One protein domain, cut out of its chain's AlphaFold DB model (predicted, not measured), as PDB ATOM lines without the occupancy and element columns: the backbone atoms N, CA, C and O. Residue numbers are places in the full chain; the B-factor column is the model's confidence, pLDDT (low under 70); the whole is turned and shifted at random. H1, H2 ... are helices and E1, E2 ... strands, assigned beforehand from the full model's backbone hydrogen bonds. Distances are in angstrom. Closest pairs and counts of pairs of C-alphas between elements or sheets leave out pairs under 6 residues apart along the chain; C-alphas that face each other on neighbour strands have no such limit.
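AT A GLANCE: This is residues 28 to 137 of the 208 residues of the protein "SWIM-type domain-containing protein" of Handelsmanbacteria sp. (strain RIFCSPLOWO2_12_FULL_64_10) (UniProt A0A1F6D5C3). Two small antiparallel sheets make two lobes along the longest axis: a curled sheet of four strands, E4 to E7, like part of a barrel, and a flatter sheet of three, E1 to E3, with the short helix H3 over one face. H3 lies between the lobes and leads through E4 into the curled sheet; H4 grazes that sheet with residues 124 to 127 and then runs away from it, and H2 lies toward the far end of the smaller lobe. The printed part has 110 residues with four named helices and seven named strands, in the order H1 E1 E2 E3 H2 H3 E4 E5 E6 E7 H4, of mixed class. The sheets run E4 E5 E6 E7 and E1 E2 E3. The whole is compact, with a radius of gyration of the C-alphas of 14.7 A and spans of 46 by 33 by 26 A.

IN THESE COORDINATES: In the larger sheet, E4 is residues 87 to 89, E5 residues 96 to 103, E6 residues 109 to 114 and E7 residues 121 to 123. E5, the longest strand, starts with C-alpha 96 at (157.406, 205.331, 230.455) and measures 21.0 A; E6 measures 14.4 A. H4, residues 124 to 136, is the longest helix, 18.2 A, and ends with C-alpha 136 at (174.919, 207.805, 212.597). In the smaller sheet, E1 is residues 36 to 39, 10.0 A, E2 residues 45 to 48, 9.7 A, and E3 residues 54 to 58, 13.3 A. H1 is residues 28 to 32, with C-alpha 28 at (162.692, 214.582, 239.209), H2 is residues 65 to 70, 8.1 A, and H3 is residues 79 to 85, 9.9 A.

HOW THE PARTS SIT: E4, E5, E6 and E7 form a meander, each strand the antiparallel neighbour of the one before, with E4 and E7 as edge strands. From edge to edge the strands' lines turn by 55 degrees and the way across turns by 128 degrees. E5 bends by 56 degrees at residue 99, and its pairing is staggered: residues 96 to 98 pair with E4, residues 98 to 103 with E6. N 97 and O 88 are 2.8 A apart, N 100 and O 112 2.8 A, and N 113 and O 122 of E6 and E7 2.8 A, each within hydrogen-bond range. H4 only grazes this sheet; its closest C-alphas to E6 are those of Arg 112 and Phe 124, 4.8 A apart. H3 only just is on this sheet, with 5 pairs of C-alphas within 10 A, and only grazes it with residues 83 to 85. E1, E2 and E3 form a second meander, with N 38 and O 46 2.9 A apart and N 47 and O 55 2.8 A apart. H3 is on this sheet at a height of 9.4 A, over E2 and, only just, with 3 C-alphas, over E3; on the local plane it runs slantwise to the strands, at 40 degrees to E2. The closest C-alphas of E1 and E4 are those of Leu 39 and Pro 89, 6.7 A apart. H1 and H3 are close but not clearly touching, with Ala 30 and Trp 83 the closest C-alphas at 7.6 A. H2 and H3 are near each other, with 5 pairs of C-alphas within 10 A, while H3 and H4 are apart. In H1, H2, H3 and H4 every O i to N i+4 pair is within hydrogen-bond range.

THE WHOLE: The two C-alphas farthest apart, those of Gly 69 and Phe 106, are 46.4 A apart. The printed part has no cut, and no link is long. In the short link from E3 to H2, residues 61 to 62 pair antiparallel with residues 57 to 58 of E3. The mean pLDDT of the printed part is 92.0, and no printed residue is under 70.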
ATOM      1  N   ALA A  28     163.327 214.452 237.902       89.69
ATOM      2  CA  ALA A  28     162.692 214.582 239.209       89.69
ATOM      3  C   ALA A  28     162.366 216.048 239.547       89.69
ATOM      4  O   ALA A  28     161.284 216.327 240.065       89.69
ATOM      5  N   HIS A  29     163.262 216.978 239.201       93.06
ATOM      6  CA  HIS A  29     163.030 218.414 239.344       93.06
ATOM      7  C   HIS A  29     161.899 218.907 238.435       93.06
ATOM      8  O   HIS A  29     161.011 219.634 238.877       93.06
ATOM      9  N   ALA A  30     161.885 218.487 237.165       92.88
ATOM     10  CA  ALA A  30     160.813 218.860 236.241       92.88
ATOM     11  C   ALA A  30     159.438 218.428 236.780       92.88
ATOM     12  O   ALA A  30     158.495 219.220 236.799       92.88
ATOM     13  N   MET A  31     159.340 217.198 237.287       90.50
ATOM     14  CA  MET A  31     158.114 216.683 237.896       90.50
ATOM     15  C   MET A  31     157.718 217.447 239.168       90.50
ATOM     16  O   MET A  31     156.537 217.742 239.343       90.50
ATOM     17  N   SER A  32     158.670 217.812 240.041       92.12
ATOM     18  CA  SER A  32     158.358 218.590 241.253       92.12
ATOM     19  C   SER A  32     157.877 220.008 240.954       92.12
ATOM     20  O   SER A  32     157.058 220.540 241.694       92.12
ATOM     21  N   GLU A  33     158.332 220.592 239.846       92.50
ATOM     22  CA  GLU A  33     157.875 221.895 239.348       92.50
ATOM     23  C   GLU A  33     156.531 221.809 238.591       92.50
ATOM     24  O   GLU A  33     156.055 222.800 238.035       92.50
ATOM     25  N   GLY A  34     155.903 220.628 238.538       93.38
ATOM     26  CA  GLY A  34     154.586 220.422 237.934       93.38
ATOM     27  C   GLY A  34     154.589 220.249 236.413       93.38
ATOM     28  O   GLY A  34     153.529 220.354 235.791       93.38
ATOM     29  N   TYR A  35     155.744 219.980 235.796       95.56
ATOM     30  CA  TYR A  35     155.796 219.642 234.374       95.56
ATOM     31  C   TYR A  35     155.216 218.243 234.138       95.56
ATOM     32  O   TYR A  35     155.466 217.307 234.899       95.56
ATOM     33  N   LYS A  36     154.484 218.087 233.035       95.56
ATOM     34  CA  LYS A  36     153.989 216.798 232.541       95.56
ATOM     35  C   LYS A  36     154.673 216.482 231.221       95.56
ATOM     36  O   LYS A  36     154.751 217.344 230.351       95.56
ATOM     37  N   ILE A  37     155.175 215.259 231.078       95.25
ATOM     38  CA  ILE A  37     155.895 214.824 229.878       95.25
ATOM     39  C   ILE A  37     155.186 213.604 229.303       95.25
ATOM     40  O   ILE A  37     155.084 212.575 229.970       95.25
ATOM     41  N   ALA A  38     154.707 213.723 228.069       94.56
ATOM     42  CA  ALA A  38     154.073 212.646 227.324       94.56
ATOM     43  C   ALA A  38     155.002 212.200 226.191       94.56
ATOM     44  O   ALA A  38     155.275 212.965 225.267       94.56
ATOM     45  N   LEU A  39     155.517 210.971 226.265       94.75
ATOM     46  CA  LEU A  39     156.375 210.418 225.215       94.75
ATOM     47  C   LEU A  39     155.543 209.947 224.018       94.75
ATOM     48  O   LEU A  39     154.535 209.269 224.191       94.75
ATOM     49  N   ASN A  40     156.030 210.227 222.809       92.62
ATOM     50  CA  ASN A  40     155.486 209.716 221.543       92.62
ATOM     51  C   ASN A  40     156.558 208.957 220.731       92.62
ATOM     52  O   ASN A  40     156.572 208.948 219.503       92.62
ATOM     53  N   GLY A  41     157.530 208.377 221.430       92.38
ATOM     54  CA  GLY A  41     158.662 207.673 220.838       92.38
ATOM     55  C   GLY A  41     159.978 208.042 221.506       92.38
ATOM     56  O   GLY A  41     160.055 208.965 222.319       92.38
ATOM     57  N   ASP A  42     161.037 207.309 221.169       94.12
ATOM     58  CA  ASP A  42     162.355 207.613 221.715       94.12
ATOM     59  C   ASP A  42     162.873 208.944 221.159       94.12
ATOM     60  O   ASP A  42     163.059 209.105 219.949       94.12
ATOM     61  N   GLY A  43     163.065 209.910 222.057       93.81
ATOM     62  CA  GLY A  43     163.448 211.274 221.711       93.81
ATOM     63  C   GLY A  43     162.325 212.166 221.202       93.81
ATOM     64  O   GLY A  43     162.619 213.278 220.787       93.81
ATOM     65  N   SER A  44     161.065 211.731 221.234       96.75
ATOM     66  CA  SER A  44     159.931 212.586 220.867       96.75
ATOM     67  C   SER A  44     158.936 212.685 222.017       96.75
ATOM     68  O   SER A  44     158.544 211.667 222.588       96.75
ATOM     69  N   ALA A  45     158.534 213.903 222.369       97.56
ATOM     70  CA  ALA A  45     157.650 214.138 223.503       97.56
ATOM     71  C   ALA A  45     156.903 215.471 223.403       97.56
ATOM     72  O   ALA A  45     157.384 216.418 222.784       97.56
ATOM     73  N   GLU A  46     155.777 215.554 224.100       97.69
ATOM     74  CA  GLU A  46     155.153 216.814 224.494       97.69
ATOM     75  C   GLU A  46     155.505 217.105 225.961       97.69
ATOM     76  O   GLU A  46     155.410 216.228 226.823       97.69
ATOM     77  N   VAL A  47     155.937 218.332 226.243       97.12
ATOM     78  CA  VAL A  47     156.280 218.819 227.582       97.12
ATOM     79  C   VAL A  47     155.335 219.959 227.943       97.12
ATOM     80  O   VAL A  47     155.483 221.077 227.452       97.12
ATOM     81  N   LEU A  48     154.381 219.677 228.825       97.50
ATOM     82  CA  LEU A  48     153.374 220.619 229.298       97.50
ATOM     83  C   LEU A  48     153.796 221.228 230.639       97.50
ATOM     84  O   LEU A  48     154.097 220.517 231.600       97.50
ATOM     85  N   LYS A  49     153.799 222.556 230.716       95.19
ATOM     86  CA  LYS A  49     154.029 223.320 231.947       95.19
ATOM     87  C   LYS A  49     152.779 223.407 232.818       95.19
ATOM     88  O   LYS A  49     151.657 223.303 232.332       95.19
ATOM     89  N   GLY A  50     152.981 223.748 234.092       90.19
ATOM     90  CA  GLY A  50     151.885 224.092 235.004       90.19
ATOM     91  C   GLY A  50     151.053 225.308 234.568       90.19
ATOM     92  O   GLY A  50     149.886 225.395 234.931       90.19
ATOM     93  N   ASP A  51     151.613 226.209 233.753       93.12
ATOM     94  CA  ASP A  51     150.907 227.372 233.187       93.12
ATOM     95  C   ASP A  51     150.086 227.052 231.919       93.12
ATOM     96  O   ASP A  51     149.442 227.941 231.365       93.12
ATOM     97  N   GLY A  52     150.096 225.796 231.455       93.38
ATOM     98  CA  GLY A  52     149.395 225.351 230.248       93.38
ATOM     99  C   GLY A  52     150.195 225.483 228.948       93.38
ATOM    100  O   GLY A  52     149.733 225.025 227.906       93.38
ATOM    101  N   THR A  53     151.402 226.055 228.977       96.38
ATOM    102  CA  THR A  53     152.278 226.105 227.798       96.38
ATOM    103  C   THR A  53     152.799 224.710 227.464       96.38
ATOM    104  O   THR A  53     153.395 224.055 228.323       96.38
ATOM    105  N   ALA A  54     152.653 224.286 226.210       97.06
ATOM    106  CA  ALA A  54     153.226 223.047 225.695       97.06
ATOM    107  C   ALA A  54     154.440 223.326 224.799       97.06
ATOM    108  O   ALA A  54     154.429 224.262 223.997       97.06
ATOM    109  N   TYR A  55     155.474 222.500 224.938       97.56
ATOM    110  CA  TYR A  55     156.604 222.425 224.016       97.56
ATOM    111  C   TYR A  55     156.682 221.037 223.406       97.56
ATOM    112  O   TYR A  55     156.478 220.039 224.097       97.56
ATOM    113  N   HIS A  56     157.043 220.977 222.135       97.81
ATOM    114  CA  HIS A  56     157.161 219.735 221.393       97.81
ATOM    115  C   HIS A  56     158.625 219.438 221.123       97.81
ATOM    116  O   HIS A  56     159.437 220.315 220.814       97.81
ATOM    117  N   ILE A  57     158.961 218.167 221.269       97.81
ATOM    118  CA  ILE A  57     160.281 217.629 221.008       97.81
ATOM    119  C   ILE A  57     160.123 216.553 219.952       97.81
ATOM    120  O   ILE A  57     159.323 215.630 220.118       97.81
ATOM    121  N   HIS A  58     160.915 216.656 218.892       96.50
ATOM    122  CA  HIS A  58     161.014 215.640 217.859       96.50
ATOM    123  C   HIS A  58     162.472 215.232 217.678       96.50
ATOM    124  O   HIS A  58     163.324 216.071 217.413       96.50
ATOM    125  N   GLU A  59     162.768 213.949 217.878       94.12
ATOM    126  CA  GLU A  59     164.127 213.387 217.800       94.12
ATOM    127  C   GLU A  59     165.199 214.168 218.593       94.12
ATOM    128  O   GLU A  59     166.347 214.295 218.169       94.12
ATOM    129  N   PHE A  60     164.837 214.615 219.798       94.50
ATOM    130  CA  PHE A  60     165.633 215.449 220.705       94.50
ATOM    131  C   PHE A  60     165.868 216.889 220.231       94.50
ATOM    132  O   PHE A  60     166.755 217.553 220.758       94.50
ATOM    133  N   GLU A  61     165.048 217.394 219.312       95.69
ATOM    134  CA  GLU A  61     165.022 218.803 218.919       95.69
ATOM    135  C   GLU A  61     163.742 219.466 219.433       95.69
ATOM    136  O   GLU A  61     162.632 219.055 219.093       95.69
ATOM    137  N   CYS A  62     163.895 220.473 220.295       97.00
ATOM    138  CA  CYS A  62     162.783 221.161 220.949       97.00
ATOM    139  C   CYS A  62     162.374 222.460 220.234       97.00
ATOM    140  O   CYS A  62     163.204 223.228 219.744       97.00
ATOM    141  N   ASP A  63     161.081 222.774 220.251       97.00
ATOM    142  CA  ASP A  63     160.531 224.037 219.739       97.00
ATOM    143  C   ASP A  63     160.599 225.213 220.737       97.00
ATOM    144  O   ASP A  63     160.169 226.325 220.425       97.00
ATOM    145  N   CYS A  64     161.153 225.017 221.939       95.94
ATOM    146  CA  CYS A  64     161.129 226.055 222.965       95.94
ATOM    147  C   CYS A  64     162.020 227.268 222.608       95.94
ATOM    148  O   CYS A  64     163.031 227.125 221.910       95.94
ATOM    149  N   PRO A  65     161.739 228.468 223.161       95.94
ATOM    150  CA  PRO A  65     162.508 229.677 222.850       95.94
ATOM    151  C   PRO A  65     164.013 229.577 223.143       95.94
ATOM    152  O   PRO A  65     164.817 230.193 222.449       95.94
ATOM    153  N   ASP A  66     164.411 228.798 224.159       93.25
ATOM    154  CA  ASP A  66     165.829 228.560 224.475       93.25
ATOM    155  C   ASP A  66     166.531 227.797 223.343       93.25
ATOM    156  O   ASP A  66     167.640 228.153 222.941       93.25
ATOM    157  N   LYS A  67     165.866 226.789 222.769       95.12
ATOM    158  CA  LYS A  67     166.404 226.044 221.635       95.12
ATOM    159  C   LYS A  67     166.413 226.892 220.364       95.12
ATOM    160  O   LYS A  67     167.455 227.015 219.730       95.12
ATOM    161  N   GLN A  68     165.298 227.546 220.048       94.06
ATOM    162  CA  GLN A  68     165.145 228.336 218.821       94.06
ATOM    163  C   GLN A  68     166.042 229.584 218.786       94.06
ATOM    164  O   GLN A  68     166.598 229.924 217.746       94.06
ATOM    165  N   GLY A  69     166.210 230.275 219.916       90.44
ATOM    166  CA  GLY A  69     166.924 231.554 219.952       90.44
ATOM    167  C   GLY A  69     168.445 231.444 220.050       90.44
ATOM    168  O   GLY A  69     169.155 232.296 219.523       90.44
ATOM    169  N   ARG A  70     168.966 230.432 220.755       87.56
ATOM    170  CA  ARG A  70     170.413 230.300 221.026       87.56
ATOM    171  C   ARG A  70     170.969 228.892 220.832       87.56
ATOM    172  O   ARG A  70     172.105 228.637 221.217       87.56
ATOM    173  N   GLY A  71     170.171 227.977 220.286       88.69
ATOM    174  CA  GLY A  71     170.549 226.574 220.148       88.69
ATOM    175  C   GLY A  71     170.548 225.803 221.467       88.69
ATOM    176  O   GLY A  71     171.051 224.694 221.487       88.69
ATOM    177  N   GLY A  72     169.993 226.344 222.559       91.00
ATOM    178  CA  GLY A  72     169.957 225.699 223.873       91.00
ATOM    179  C   GLY A  72     171.078 226.130 224.826       91.00
ATOM    180  O   GLY A  72     172.241 226.288 224.454       91.00
ATOM    181  N   SER A  73     170.722 226.316 226.097       91.25
ATOM    182  CA  SER A  73     171.640 226.827 227.126       91.25
ATOM    183  C   SER A  73     172.692 225.816 227.631       91.25
ATOM    184  O   SER A  73     173.634 226.218 228.324       91.25
ATOM    185  N   TYR A  74     172.570 224.530 227.286       89.88
ATOM    186  CA  TYR A  74     173.374 223.432 227.837       89.88
ATOM    187  C   TYR A  74     174.039 222.624 226.719       89.88
ATOM    188  O   TYR A  74     173.470 221.661 226.219       89.88
ATOM    189  N   ALA A  75     175.244 223.021 226.302       87.56
ATOM    190  CA  ALA A  75     175.997 222.326 225.246       87.56
ATOM    191  C   ALA A  75     175.217 222.113 223.925       87.56
ATOM    192  O   ALA A  75     175.406 221.097 223.264       87.56
ATOM    193  N   GLY A  76     174.360 223.066 223.532       89.00
ATOM    194  CA  GLY A  76     173.516 222.934 222.334       89.00
ATOM    195  C   GLY A  76     172.157 222.260 222.582       89.00
ATOM    196  O   GLY A  76     171.446 221.915 221.635       89.00
ATOM    197  N   HIS A  77     171.794 222.081 223.856       92.31
ATOM    198  CA  HIS A  77     170.522 221.513 224.278       92.31
ATOM    199  C   HIS A  77     169.772 222.443 225.226       92.31
ATOM    200  O   HIS A  77     170.367 223.144 226.050       92.31
ATOM    201  N   CYS A  78     168.445 222.451 225.120       94.94
ATOM    202  CA  CYS A  78     167.596 223.066 226.137       94.94
ATOM    203  C   CYS A  78     167.302 222.065 227.266       94.94
ATOM    204  O   CYS A  78     167.476 220.856 227.109       94.94
ATOM    205  N   LYS A  79     166.793 222.549 228.406       95.12
ATOM    206  CA  LYS A  79     166.442 221.678 229.544       95.12
ATOM    207  C   LYS A  79     165.441 220.570 229.179       95.12
ATOM    208  O   LYS A  79     165.565 219.462 229.680       95.12
ATOM    209  N   HIS A  80     164.495 220.837 228.274       96.06
ATOM    210  CA  HIS A  80     163.476 219.856 227.892       96.06
ATOM    211  C   HIS A  80     164.081 218.671 227.125       96.06
ATOM    212  O   HIS A  80     163.703 217.529 227.369       96.06
ATOM    213  N   GLU A  81     165.068 218.919 226.258       95.31
ATOM    214  CA  GLU A  81     165.812 217.857 225.564       95.31
ATOM    215  C   GLU A  81     166.599 217.001 226.562       95.31
ATOM    216  O   GLU A  81     166.602 215.773 226.465       95.31
ATOM    217  N   VAL A  82     167.212 217.642 227.565       94.88
ATOM    218  CA  VAL A  82     167.931 216.946 228.642       94.88
ATOM    219  C   VAL A  82     166.976 216.077 229.465       94.88
ATOM    220  O   VAL A  82     167.302 214.922 229.746       94.88
ATOM    221  N   TRP A  83     165.783 216.568 229.806       95.50
ATOM    222  CA  TRP A  83     164.764 215.783 230.512       95.50
ATOM    223  C   TRP A  83     164.278 214.590 229.689       95.50
ATOM    224  O   TRP A  83     164.281 213.466 230.183       95.50
ATOM    225  N   VAL A  84     163.942 214.791 228.411       95.62
ATOM    226  CA  VAL A  84     163.510 213.691 227.532       95.62
ATOM    227  C   VAL A  84     164.621 212.663 227.322       95.62
ATOM    228  O   VAL A  84     164.334 211.474 227.224       95.62
ATOM    229  N   SER A  85     165.898 213.062 227.332       94.19
ATOM    230  CA  SER A  85     167.022 212.116 227.243       94.19
ATOM    231  C   SER A  85     167.088 211.110 228.402       94.19
ATOM    232  O   SER A  85     167.632 210.015 228.217       94.19
ATOM    233  N   GLN A  86     166.498 211.459 229.551       95.00
ATOM    234  CA  GLN A  86     166.390 210.634 230.761       95.00
ATOM    235  C   GLN A  86     165.145 209.742 230.762       95.00
ATOM    236  O   GLN A  86     164.938 208.982 231.704       95.00
ATOM    237  N   LEU A  87     164.336 209.795 229.705       95.31
ATOM    238  CA  LEU A  87     163.152 208.970 229.534       95.31
ATOM    239  C   LEU A  87     163.271 208.109 228.271       95.31
ATOM    240  O   LEU A  87     164.025 208.423 227.344       95.31
ATOM    241  N   ARG A  88     162.507 207.017 228.228       94.75
ATOM    242  CA  ARG A  88     162.254 206.242 227.004       94.75
ATOM    243  C   ARG A  88     160.900 205.529 227.076       94.75
ATOM    244  O   ARG A  88     160.442 205.225 228.178       94.75
ATOM    245  N   PRO A  89     160.265 205.222 225.937       94.81
ATOM    246  CA  PRO A  89     159.120 204.322 225.928       94.81
ATOM    247  C   PRO A  89     159.546 202.902 226.330       94.81
ATOM    248  O   PRO A  89     160.668 202.460 226.056       94.81
ATOM    249  N   CYS A  90     158.638 202.195 226.995       94.12
ATOM    250  CA  CYS A  90     158.799 200.800 227.356       94.12
ATOM    251  C   CYS A  90     158.383 199.903 226.192       94.12
ATOM    252  O   CYS A  90     157.220 199.898 225.792       94.12
ATOM    253  N   ASP A  91     159.319 199.086 225.713       90.00
ATOM    254  CA  ASP A  91     159.113 198.198 224.561       90.00
ATOM    255  C   ASP A  91     158.054 197.104 224.821       90.00
ATOM    256  O   ASP A  91     157.558 196.502 223.874       90.00
ATOM    257  N   LEU A  92     157.718 196.826 226.090       92.25
ATOM    258  CA  LEU A  92     156.780 195.763 226.467       92.25
ATOM    259  C   LEU A  92     155.349 196.262 226.675       92.25
ATOM    260  O   LEU A  92     154.412 195.664 226.159       92.25
ATOM    261  N   CYS A  93     155.168 197.330 227.456       93.19
ATOM    262  CA  CYS A  93     153.837 197.807 227.845       93.19
ATOM    263  C   CYS A  93     153.474 199.186 227.279       93.19
ATOM    264  O   CYS A  93     152.385 199.679 227.556       93.19
ATOM    265  N   GLY A  94     154.380 199.844 226.547       90.06
ATOM    266  CA  GLY A  94     154.179 201.208 226.048       90.06
ATOM    267  C   GLY A  94     154.225 202.300 227.126       90.06
ATOM    268  O   GLY A  94     154.092 203.475 226.800       90.06
ATOM    269  N   GLY A  95     154.433 201.938 228.398       91.62
ATOM    270  CA  GLY A  95     154.618 202.884 229.498       91.62
ATOM    271  C   GLY A  95     155.922 203.679 229.398       91.62
ATOM    272  O   GLY A  95     156.715 203.509 228.472       91.62
ATOM    273  N   ILE A  96     156.174 204.539 230.382       93.19
ATOM    274  CA  ILE A  96     157.406 205.331 230.455       93.19
ATOM    275  C   ILE A  96     158.446 204.561 231.271       93.19
ATOM    276  O   ILE A  96     158.131 203.989 232.315       93.19
ATOM    277  N   MET A  97     159.685 204.544 230.787       94.75
ATOM    278  CA  MET A  97     160.848 204.141 231.568       94.75
ATOM    279  C   MET A  97     161.653 205.384 231.929       94.75
ATOM    280  O   MET A  97     162.001 206.170 231.040       94.75
ATOM    281  N   ALA A  98     161.975 205.540 233.207       93.81
ATOM    282  CA  ALA A  98     162.821 206.621 233.697       93.81
ATOM    283  C   ALA A  98     164.237 206.104 233.953       93.81
ATOM    284  O   ALA A  98     164.425 204.963 234.372       93.81
ATOM    285  N   LEU A  99     165.238 206.932 233.661       94.38
ATOM    286  CA  LEU A  99     166.618 206.667 234.040       94.38
ATOM    287  C   LEU A  99     166.744 206.750 235.567       94.38
ATOM    288  O   LEU A  99     166.224 207.677 236.180       94.38
ATOM    289  N   GLY A 100     167.481 205.818 236.156       90.69
ATOM    290  CA  GLY A 100     167.831 205.801 237.572       90.69
ATOM    291  C   GLY A 100     169.192 205.149 237.808       90.69
ATOM    292  O   GLY A 100     169.859 204.696 236.867       90.69
ATOM    293  N   GLU A 101     169.606 205.114 239.072       89.00
ATOM    294  CA  GLU A 101     170.791 204.386 239.527       89.00
ATOM    295  C   GLU A 101     170.392 203.081 240.223       89.00
ATOM    296  O   GLU A 101     169.463 203.040 241.024       89.00
ATOM    297  N   PHE A 102     171.107 202.005 239.908       82.81
ATOM    298  CA  PHE A 102     170.839 200.660 240.395       82.81
ATOM    299  C   PHE A 102     172.092 200.060 241.031       82.81
ATOM    300  O   PHE A 102     173.143 199.973 240.392       82.81
ATOM    301  N   LEU A 103     171.969 199.589 242.274       83.81
ATOM    302  CA  LEU A 103     173.034 198.867 242.962       83.81
ATOM    303  C   LEU A 103     173.003 197.388 242.568       83.81
ATOM    304  O   LEU A 103     172.091 196.643 242.916       83.81
ATOM    305  N   THR A 104     174.024 196.948 241.841       79.31
ATOM    306  CA  THR A 104     174.179 195.537 241.470       79.31
ATOM    307  C   THR A 104     174.496 194.658 242.683       79.31
ATOM    308  O   THR A 104     175.038 195.126 243.682       79.31
ATOM    309  N   ALA A 105     174.258 193.347 242.558       77.44
ATOM    310  CA  ALA A 105     174.619 192.352 243.576       77.44
ATOM    311  C   ALA A 105     176.128 192.312 243.908       77.44
ATOM    312  O   ALA A 105     176.526 191.741 244.916       77.44
ATOM    313  N   PHE A 106     176.964 192.940 243.076       84.00
ATOM    314  CA  PHE A 106     178.408 193.076 243.269       84.00
ATOM    315  C   PHE A 106     178.806 194.419 243.907       84.00
ATOM    316  O   PHE A 106     179.981 194.770 243.908       84.00
ATOM    317  N   GLY A 107     177.844 195.210 244.396       83.38
ATOM    318  CA  GLY A 107     178.102 196.500 245.043       83.38
ATOM    319  C   GLY A 107     178.424 197.652 244.084       83.38
ATOM    320  O   GLY A 107     178.779 198.739 244.528       83.38
ATOM    321  N   LYS A 108     178.296 197.450 242.767       84.44
ATOM    322  CA  LYS A 108     178.527 198.495 241.757       84.44
ATOM    323  C   LYS A 108     177.231 199.242 241.440       84.44
ATOM    324  O   LYS A 108     176.247 198.582 241.101       84.44
ATOM    325  N   SER A 109     177.250 200.577 241.488       85.12
ATOM    326  CA  SER A 109     176.162 201.422 240.963       85.12
ATOM    327  C   SER A 109     176.253 201.512 239.436       85.12
ATOM    328  O   SER A 109     177.321 201.787 238.881       85.12
ATOM    329  N   VAL A 110     175.146 201.236 238.750       86.88
ATOM    330  CA  VAL A 110     175.013 201.331 237.290       86.88
ATOM    331  C   VAL A 110     173.752 202.104 236.924       86.88
ATOM    332  O   VAL A 110     172.775 202.095 237.663       86.88
ATOM    333  N   LYS A 111     173.751 202.760 235.761       90.69
ATOM    334  CA  LYS A 111     172.593 203.527 235.284       90.69
ATOM    335  C   LYS A 111     171.697 202.671 234.401       90.69
ATOM    336  O   LYS A 111     172.183 202.029 233.465       90.69
ATOM    337  N   ARG A 112     170.390 202.680 234.670       93.25
ATOM    338  CA  ARG A 112     169.389 201.895 233.933       93.25
ATOM    339  C   ARG A 112     168.106 202.678 233.742       93.25
ATOM    340  O   ARG A 112     167.731 203.469 234.594       93.25
ATOM    341  N   PHE A 113     167.441 202.438 232.624       94.38
ATOM    342  CA  PHE A 113     166.051 202.820 232.443       94.38
ATOM    343  C   PHE A 113     165.167 201.722 233.013       94.38
ATOM    344  O   PHE A 113     165.372 200.560 232.662       94.38
ATOM    345  N   GLU A 114     164.176 202.080 233.819       93.56
ATOM    346  CA  GLU A 114     163.268 201.121 234.448       93.56
ATOM    347  C   GLU A 114     161.809 201.534 234.262       93.56
ATOM    348  O   GLU A 114     161.456 202.709 234.378       93.56
ATOM    349  N   CYS A 115     160.965 200.565 233.910       93.31
ATOM    350  CA  CYS A 115     159.530 200.754 233.775       93.31
ATOM    351  C   CYS A 115     158.830 200.346 235.068       93.31
ATOM    352  O   CYS A 115     158.705 199.153 235.345       93.31
ATOM    353  N   GLU A 116     158.282 201.311 235.800       90.00
ATOM    354  CA  GLU A 116     157.548 201.034 237.043       90.00
ATOM    355  C   GLU A 116     156.322 200.134 236.822       90.00
ATOM    356  O   GLU A 116     155.949 199.359 237.698       90.00
ATOM    357  N   SER A 117     155.698 200.193 235.641       91.50
ATOM    358  CA  SER A 117     154.453 199.465 235.372       91.50
ATOM    359  C   SER A 117     154.638 197.963 235.149       91.50
ATOM    360  O   SER A 117     153.740 197.192 235.469       91.50
ATOM    361  N   CYS A 118     155.752 197.534 234.546       92.12
ATOM    362  CA  CYS A 118     155.959 196.125 234.171       92.12
ATOM    363  C   CYS A 118     157.322 195.550 234.578       92.12
ATOM    364  O   CYS A 118     157.595 194.389 234.287       92.12
ATOM    365  N   GLY A 119     158.190 196.347 235.208       89.88
ATOM    366  CA  GLY A 119     159.521 195.923 235.645       89.88
ATOM    367  C   GLY A 119     160.539 195.733 234.518       89.88
ATOM    368  O   GLY A 119     161.641 195.253 234.769       89.88
ATOM    369  N   ASN A 120     160.206 196.087 233.270       92.56
ATOM    370  CA  ASN A 120     161.179 196.058 232.182       92.56
ATOM    371  C   ASN A 120     162.334 197.024 232.479       92.56
ATOM    372  O   ASN A 120     162.092 198.157 232.897       92.56
ATOM    373  N   ALA A 121     163.564 196.604 232.194       92.44
ATOM    374  CA  ALA A 121     164.762 197.383 232.468       92.44
ATOM    375  C   ALA A 121     165.737 197.342 231.287       92.44
ATOM    376  O   ALA A 121     165.867 196.328 230.598       92.44
ATOM    377  N   ARG A 122     166.444 198.450 231.043       92.50
ATOM    378  CA  ARG A 122     167.449 198.563 229.974       92.50
ATOM    379  C   ARG A 122     168.670 199.339 230.445       92.50
ATOM    380  O   ARG A 122     168.539 200.420 231.012       92.50
ATOM    381  N   ASP A 123     169.860 198.812 230.169       91.38
ATOM    382  CA  ASP A 123     171.116 199.468 230.535       91.38
ATOM    383  C   ASP A 123     171.294 200.797 229.794       91.38
ATOM    384  O   ASP A 123     171.094 200.886 228.581       91.38
ATOM    385  N   PHE A 124     171.703 201.839 230.518       91.31
ATOM    386  CA  PHE A 124     171.853 203.184 229.964       91.31
ATOM    387  C   PHE A 124     172.831 203.233 228.783       91.31
ATOM    388  O   PHE A 124     172.526 203.824 227.743       91.31
ATOM    389  N   ASP A 125     173.987 202.581 228.918       86.88
ATOM    390  CA  ASP A 125     175.014 202.574 227.873       86.88
ATOM    391  C   ASP A 125     174.556 201.831 226.614       86.88
ATOM    392  O   ASP A 125     174.890 202.246 225.501       86.88
ATOM    393  N   LEU A 126     173.724 200.794 226.773       87.75
ATOM    394  CA  LEU A 126     173.111 200.090 225.649       87.75
ATOM    395  C   LEU A 126     172.172 201.025 224.880       87.75
ATOM    396  O   LEU A 126     172.315 201.176 223.668       87.75
ATOM    397  N   VAL A 127     171.275 201.723 225.582       91.31
ATOM    398  CA  VAL A 127     170.352 202.696 224.969       91.31
ATOM    399  C   VAL A 127     171.110 203.822 224.270       91.31
ATOM    400  O   VAL A 127     170.768 204.227 223.160       91.31
ATOM    401  N   LYS A 128     172.186 204.318 224.885       90.25
ATOM    402  CA  LYS A 128     173.057 205.327 224.273       90.25
ATOM    403  C   LYS A 128     173.701 204.809 222.982       90.25
ATOM    404  O   LYS A 128     173.802 205.561 222.010       90.25
ATOM    405  N   GLY A 129     174.119 203.544 222.964       85.31
ATOM    406  CA  GLY A 129     174.618 202.859 221.772       85.31
ATOM    407  C   GLY A 129     173.557 202.748 220.675       85.31
ATOM    408  O   GLY A 129     173.813 203.148 219.542       85.31
ATOM    409  N   GLU A 130     172.350 202.297 221.014       88.62
ATOM    410  CA  GLU A 130     171.212 202.178 220.089       88.62
ATOM    411  C   GLU A 130     170.849 203.527 219.457       88.62
ATOM    412  O   GLU A 130     170.777 203.645 218.232       88.62
ATOM    413  N   ARG A 131     170.716 204.578 220.279       91.94
ATOM    414  CA  ARG A 131     170.461 205.953 219.816       91.94
ATOM    415  C   ARG A 131     171.561 206.445 218.876       91.94
ATOM    416  O   ARG A 131     171.271 207.067 217.853       91.94
ATOM    417  N   ARG A 132     172.829 206.150 219.186       87.69
ATOM    418  CA  ARG A 132     173.971 206.496 218.325       87.69
ATOM    419  C   ARG A 132     173.893 205.777 216.980       87.69
ATOM    420  O   ARG A 132     174.095 206.423 215.957       87.69
ATOM    421  N   VAL A 133     173.580 204.481 216.980       85.31
ATOM    422  CA  VAL A 133     173.432 203.686 215.752       85.31
ATOM    423  C   VAL A 133     172.271 204.194 214.904       85.31
ATOM    424  O   VAL A 133     172.424 204.326 213.695       85.31
ATOM    425  N   LYS A 134     171.133 204.542 215.519       85.75
ATOM    426  CA  LYS A 134     169.994 205.133 214.801       85.75
ATOM    427  C   LYS A 134     170.391 206.438 214.102       85.75
ATOM    428  O   LYS A 134     169.996 206.663 212.965       85.75
ATOM    429  N   ARG A 135     171.181 207.282 214.773       85.81
ATOM    430  CA  ARG A 135     171.559 208.610 214.270       85.81
ATOM    431  C   ARG A 135     172.666 208.583 213.215       85.81
ATOM    432  O   ARG A 135     172.599 209.338 212.254       85.81
ATOM    433  N   TYR A 136     173.699 207.768 213.414       85.12
ATOM    434  CA  TYR A 136     174.919 207.805 212.597       85.12
ATOM    435  C   TYR A 136     175.160 206.526 211.784       85.12
ATOM    436  O   TYR A 136     176.149 206.439 211.062       85.12
ATOM    437  N   GLY A 137     174.273 205.536 211.888       85.19
ATOM    438  CA  GLY A 137     174.455 204.216 211.293       85.19
ATOM    439  C   GLY A 137     175.290 203.273 212.162       85.19
ATOM    440  O   GLY A 137     175.775 203.623 213.243       85.19
TER     441      GLY A 137